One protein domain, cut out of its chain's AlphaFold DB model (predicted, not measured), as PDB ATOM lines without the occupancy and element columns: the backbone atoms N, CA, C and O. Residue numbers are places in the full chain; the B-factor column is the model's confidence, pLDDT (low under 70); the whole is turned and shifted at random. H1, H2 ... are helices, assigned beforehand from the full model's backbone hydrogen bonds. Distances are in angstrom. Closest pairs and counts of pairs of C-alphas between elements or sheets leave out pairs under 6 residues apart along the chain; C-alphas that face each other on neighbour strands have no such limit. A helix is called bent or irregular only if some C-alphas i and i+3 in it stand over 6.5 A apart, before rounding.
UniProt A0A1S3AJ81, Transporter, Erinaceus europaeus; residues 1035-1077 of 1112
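Overview. This is residues 1035 to 1077 of the 1112 residues of the protein "Transporter" of Erinaceus europaeus (UniProt A0A1S3AJ81). A short helix, H1, leads through a tight turn into one long helix, H2, which folds back past it as a lopsided hairpin. Only the beginning of H2 has H1 beside it; the rest of H2, residues 1056 to 1077, sticks out free and makes most of the length. The printed part has 43 residues with two named helices, H1 then H2, and no named strand, and its class is all helix. It is extended, with a radius of gyration of the C-alphas of 16.1 A, and its C-alphas span 50 by 13 by 7 A, a rod.

Arrangement. Start with H1, residues 1036 to 1043, and go on through the tight link, Val 1044, to H2, residues 1045 to 1077. The two form a helical hairpin and run opposite ways at a shallow tilt of 24 degrees. They touch, H2 with residues 1047 to 1052 alone; look at Leu 1037 and Gly 1051, whose C-alphas are the closest of the two helices, 4.2 A apart. Along the backbone, the O i to N i+4 pairs within hydrogen-bond range are 2 of 4 in H1 and 25 of 29 in H2.

Along the chain. Find C-alpha 1036 at (-33.194, 50.363, 27.355); from there H1 runs 11.2 A to C-alpha 1043. It is irregular, but only just: C-alphas 1037 and 1040 are 6.6 A apart. Next find C-alpha 1045 at (-29.099, 46.201, 38.880), where H2 begins; it runs 50.5 A to C-alpha 1077 at (-42.067, 43.191, -9.805). H2 is irregular too, with C-alphas 1046 and 1049 7.5 A apart.

Size, cuts and confidence. The two C-alphas farthest apart are those of Pro 1045 and Ile 1077, 50.5 A. The printed part has no cut and no long link. In the B-factor column you will find a mean pLDDT of the printed part of 79.9, with values under 70 at residues 1036, 1038 and 1041 to 1047.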
ATOM      1  N   ASP A1035     -31.226  54.760  28.371       71.50
ATOM      2  CA  ASP A1035     -31.418  53.777  27.299       71.50
ATOM      3  C   ASP A1035     -31.977  52.449  27.827       71.50
ATOM      4  O   ASP A1035     -31.807  52.108  28.999       71.50
ATOM      5  N   HIS A1036     -32.572  51.632  26.952       68.75
ATOM      6  CA  HIS A1036     -33.194  50.363  27.355       68.75
ATOM      7  C   HIS A1036     -32.219  49.373  28.035       68.75
ATOM      8  O   HIS A1036     -32.609  48.619  28.925       68.75
ATOM      9  N   LEU A1037     -30.924  49.441  27.697       72.06
ATOM     10  CA  LEU A1037     -29.834  48.697  28.353       72.06
ATOM     11  C   LEU A1037     -29.578  49.138  29.810       72.06
ATOM     12  O   LEU A1037     -29.085  48.358  30.628       72.06
ATOM     13  N   HIS A1038     -29.903  50.388  30.137       68.44
ATOM     14  CA  HIS A1038     -29.610  51.036  31.414       68.44
ATOM     15  C   HIS A1038     -30.841  51.183  32.318       68.44
ATOM     16  O   HIS A1038     -30.686  51.080  33.533       68.44
ATOM     17  N   ILE A1039     -32.050  51.326  31.754       72.00
ATOM     18  CA  ILE A1039     -33.341  51.326  32.474       72.00
ATOM     19  C   ILE A1039     -33.395  50.186  33.495       72.00
ATOM     20  O   ILE A1039     -33.565  50.421  34.692       72.00
ATOM     21  N   TRP A1040     -33.164  48.954  33.039       71.81
ATOM     22  CA  TRP A1040     -33.244  47.773  33.896       71.81
ATOM     23  C   TRP A1040     -32.147  47.753  34.964       71.81
ATOM     24  O   TRP A1040     -32.449  47.439  36.112       71.81
ATOM     25  N   LYS A1041     -30.918  48.199  34.654       64.31
ATOM     26  CA  LYS A1041     -29.852  48.364  35.662       64.31
ATOM     27  C   LYS A1041     -30.167  49.439  36.712       64.31
ATOM     28  O   LYS A1041     -29.706  49.320  37.842       64.31
ATOM     29  N   GLN A1042     -30.910  50.485  36.352       63.28
ATOM     30  CA  GLN A1042     -31.230  51.604  37.245       63.28
ATOM     31  C   GLN A1042     -32.464  51.331  38.124       63.28
ATOM     32  O   GLN A1042     -32.570  51.887  39.215       63.28
ATOM     33  N   LEU A1043     -33.361  50.442  37.681       64.44
ATOM     34  CA  LEU A1043     -34.460  49.884  38.478       64.44
ATOM     35  C   LEU A1043     -33.982  48.758  39.408       64.44
ATOM     36  O   LEU A1043     -34.227  48.794  40.610       64.44
ATOM     37  N   VAL A1044     -33.332  47.739  38.833       61.81
ATOM     38  CA  VAL A1044     -32.927  46.493  39.499       61.81
ATOM     39  C   VAL A1044     -31.589  46.026  38.895       61.81
ATOM     40  O   VAL A1044     -31.592  45.301  37.900       61.81
ATOM     41  N   PRO A1045     -30.428  46.392  39.481       69.81
ATOM     42  CA  PRO A1045     -29.099  46.201  38.880       69.81
ATOM     43  C   PRO A1045     -28.796  44.815  38.285       69.81
ATOM     44  O   PRO A1045     -28.146  44.725  37.244       69.81
ATOM     45  N   TRP A1046     -29.298  43.742  38.906       60.84
ATOM     46  CA  TRP A1046     -29.125  42.357  38.445       60.84
ATOM     47  C   TRP A1046     -29.886  42.037  37.143       60.84
ATOM     48  O   TRP A1046     -29.393  41.285  36.306       60.84
ATOM     49  N   MET A1047     -31.046  42.661  36.909       67.25
ATOM     50  CA  MET A1047     -31.896  42.411  35.733       67.25
ATOM     51  C   MET A1047     -31.416  43.134  34.462       67.25
ATOM     52  O   MET A1047     -32.084  43.083  33.431       67.25
ATOM     53  N   GLY A1048     -30.234  43.765  34.487       70.69
ATOM     54  CA  GLY A1048     -29.651  44.463  33.335       70.69
ATOM     55  C   GLY A1048     -29.524  43.617  32.059       70.69
ATOM     56  O   GLY A1048     -29.574  44.169  30.964       70.69
ATOM     57  N   GLY A1049     -29.432  42.286  32.178       78.31
ATOM     58  CA  GLY A1049     -29.429  41.360  31.037       78.31
ATOM     59  C   GLY A1049     -30.687  41.427  30.157       78.31
ATOM     60  O   GLY A1049     -30.600  41.156  28.962       78.31
ATOM     61  N   ILE A1050     -31.833  41.859  30.700       83.06
ATOM     62  CA  ILE A1050     -33.097  41.988  29.952       83.06
ATOM     63  C   ILE A1050     -32.976  43.013  28.819       83.06
ATOM     64  O   ILE A1050     -33.475  42.770  27.722       83.06
ATOM     65  N   GLY A1051     -32.253  44.117  29.038       80.19
ATOM     66  CA  GLY A1051     -32.003  45.106  27.988       80.19
ATOM     67  C   GLY A1051     -31.226  44.518  26.804       80.19
ATOM     68  O   GLY A1051     -31.568  44.779  25.652       80.19
ATOM     69  N   TYR A1052     -30.222  43.676  27.076       82.62
ATOM     70  CA  TYR A1052     -29.428  43.001  26.040       82.62
ATOM     71  C   TYR A1052     -30.244  41.928  25.305       82.62
ATOM     72  O   TYR A1052     -30.203  41.867  24.078       82.62
ATOM     73  N   ALA A1053     -31.032  41.129  26.032       83.88
ATOM     74  CA  ALA A1053     -31.919  40.127  25.440       83.88
ATOM     75  C   ALA A1053     -32.990  40.769  24.539       83.88
ATOM     76  O   ALA A1053     -33.197  40.325  23.413       83.88
ATOM     77  N   SER A1054     -33.609  41.864  24.993       81.19
ATOM     78  CA  SER A1054     -34.539  42.673  24.196       81.19
ATOM     79  C   SER A1054     -33.884  43.189  22.909       81.19
ATOM     80  O   SER A1054     -34.459  43.042  21.832       81.19
ATOM     81  N   MET A1055     -32.659  43.717  22.989       83.62
ATOM     82  CA  MET A1055     -31.940  44.226  21.817       83.62
ATOM     83  C   MET A1055     -31.585  43.112  20.813       83.62
ATOM     84  O   MET A1055     -31.726  43.315  19.607       83.62
ATOM     85  N   MET A1056     -31.217  41.917  21.293       87.12
ATOM     86  CA  MET A1056     -31.006  40.729  20.452       87.12
ATOM     87  C   MET A1056     -32.302  40.275  19.758       87.12
ATOM     88  O   MET A1056     -32.289  39.969  18.566       87.12
ATOM     89  N   VAL A1057     -33.439  40.275  20.463       86.50
ATOM     90  CA  VAL A1057     -34.748  39.950  19.867       86.50
ATOM     91  C   VAL A1057     -35.118  40.957  18.773       86.50
ATOM     92  O   VAL A1057     -35.501  40.541  17.683       86.50
ATOM     93  N   CYS A1058     -34.934  42.261  19.003       83.62
ATOM     94  CA  CYS A1058     -35.169  43.289  17.981       83.62
ATOM     95  C   CYS A1058     -34.290  43.099  16.730       83.62
ATOM     96  O   CYS A1058     -34.766  43.296  15.610       83.62
ATOM     97  N   PHE A1059     -33.034  42.673  16.896       88.12
ATOM     98  CA  PHE A1059     -32.139  42.362  15.779       88.12
ATOM     99  C   PHE A1059     -32.633  41.154  14.960       88.12
ATOM    100  O   PHE A1059     -32.804  41.260  13.746       88.12
ATOM    101  N   LEU A1060     -32.959  40.038  15.623       88.75
ATOM    102  CA  LEU A1060     -33.472  38.826  14.965       88.75
ATOM    103  C   LEU A1060     -34.819  39.062  14.258       88.75
ATOM    104  O   LEU A1060     -35.030  38.584  13.142       88.75
ATOM    105  N   VAL A1061     -35.720  39.835  14.873       83.19
ATOM    106  CA  VAL A1061     -37.009  40.216  14.272       83.19
ATOM    107  C   VAL A1061     -36.808  41.120  13.051       83.19
ATOM    108  O   VAL A1061     -37.525  40.955  12.063       83.19
ATOM    109  N   THR A1062     -35.824  42.027  13.071       84.62
ATOM    110  CA  THR A1062     -35.473  42.847  11.899       84.62
ATOM    111  C   THR A1062     -35.018  41.963  10.733       84.62
ATOM    112  O   THR A1062     -35.618  42.039   9.664       84.62
ATOM    113  N   LEU A1063     -34.051  41.058  10.954       89.31
ATOM    114  CA  LEU A1063     -33.555  40.131   9.921       89.31
ATOM    115  C   LEU A1063     -34.678  39.290   9.290       89.31
ATOM    116  O   LEU A1063     -34.754  39.172   8.068       89.31
ATOM    117  N   TYR A1064     -35.580  38.745  10.114       85.75
ATOM    118  CA  TYR A1064     -36.736  37.981   9.635       85.75
ATOM    119  C   TYR A1064     -37.654  38.813   8.725       85.75
ATOM    120  O   TYR A1064     -38.025  38.361   7.642       85.75
ATOM    121  N   ASN A1065     -38.010  40.038   9.134       82.19
ATOM    122  CA  ASN A1065     -38.899  40.885   8.335       82.19
ATOM    123  C   ASN A1065     -38.232  41.350   7.031       82.19
ATOM    124  O   ASN A1065     -38.919  41.420   6.014       82.19
ATOM    125  N   SER A1066     -36.917  41.605   7.019       87.19
ATOM    126  CA  SER A1066     -36.183  41.970   5.798       87.19
ATOM    127  C   SER A1066     -36.332  40.923   4.688       87.19
ATOM    128  O   SER A1066     -36.618  41.288   3.553       87.19
ATOM    129  N   ILE A1067     -36.221  39.628   5.012       89.00
ATOM    130  CA  ILE A1067     -36.388  38.537   4.032       89.00
ATOM    131  C   ILE A1067     -37.805  38.541   3.440       89.00
ATOM    132  O   ILE A1067     -37.973  38.428   2.225       89.00
ATOM    133  N   VAL A1068     -38.827  38.720   4.284       84.25
ATOM    134  CA  VAL A1068     -40.233  38.757   3.847       84.25
ATOM    135  C   VAL A1068     -40.504  39.967   2.945       84.25
ATOM    136  O   VAL A1068     -41.177  39.813   1.930       84.25
ATOM    137  N   VAL A1069     -39.930  41.139   3.247       85.31
ATOM    138  CA  VAL A1069     -40.011  42.325   2.370       85.31
ATOM    139  C   VAL A1069     -39.371  42.048   1.006       85.31
ATOM    140  O   VAL A1069     -39.986  42.356  -0.013       85.31
ATOM    141  N   THR A1070     -38.193  41.414   0.958       91.25
ATOM    142  CA  THR A1070     -37.532  41.040  -0.306       91.25
ATOM    143  C   THR A1070     -38.398  40.107  -1.154       91.25
ATOM    144  O   THR A1070     -38.512  40.305  -2.363       91.25
ATOM    145  N   TRP A1071     -39.065  39.122  -0.540       88.81
ATOM    146  CA  TRP A1071     -40.026  38.272  -1.252       88.81
ATOM    147  C   TRP A1071     -41.206  39.085  -1.790       88.81
ATOM    148  O   TRP A1071     -41.509  38.990  -2.977       88.81
ATOM    149  N   THR A1072     -41.844  39.918  -0.960       87.00
ATOM    150  CA  THR A1072     -42.970  40.767  -1.385       87.00
ATOM    151  C   THR A1072     -42.590  41.684  -2.550       87.00
ATOM    152  O   THR A1072     -43.378  41.833  -3.480       87.00
ATOM    153  N   PHE A1073     -41.379  42.246  -2.547       89.31
ATOM    154  CA  PHE A1073     -40.885  43.104  -3.625       89.31
ATOM    155  C   PHE A1073     -40.618  42.325  -4.927       89.31
ATOM    156  O   PHE A1073     -40.974  42.789  -6.008       89.31
ATOM    157  N   SER A1074     -40.088  41.101  -4.832       87.81
ATOM    158  CA  SER A1074     -39.910  40.207  -5.987       87.81
ATOM    159  C   SER A1074     -41.249  39.783  -6.614       87.81
ATOM    160  O   SER A1074     -41.411  39.832  -7.835       87.81
ATOM    161  N   TYR A1075     -42.250  39.447  -5.790       87.25
ATOM    162  CA  TYR A1075     -43.615  39.174  -6.261       87.25
ATOM    163  C   TYR A1075     -44.289  40.417  -6.860       87.25
ATOM    164  O   TYR A1075     -45.010  40.288  -7.848       87.25
ATOM    165  N   LEU A1076     -44.042  41.611  -6.310       88.50
ATOM    166  CA  LEU A1076     -44.553  42.871  -6.858       88.50
ATOM    167  C   LEU A1076     -44.026  43.108  -8.280       88.50
ATOM    168  O   LEU A1076     -44.834  43.207  -9.196       88.50
ATOM    169  N   ILE A1077     -42.703  43.083  -8.478       88.94
ATOM    170  CA  ILE A1077     -42.067  43.191  -9.805       88.94
ATOM    171  C   ILE A1077     -42.609  42.114 -10.763       88.94
ATOM    172  O   ILE A1077     -43.024  42.394 -11.887       88.94
TER     173      ILE A1077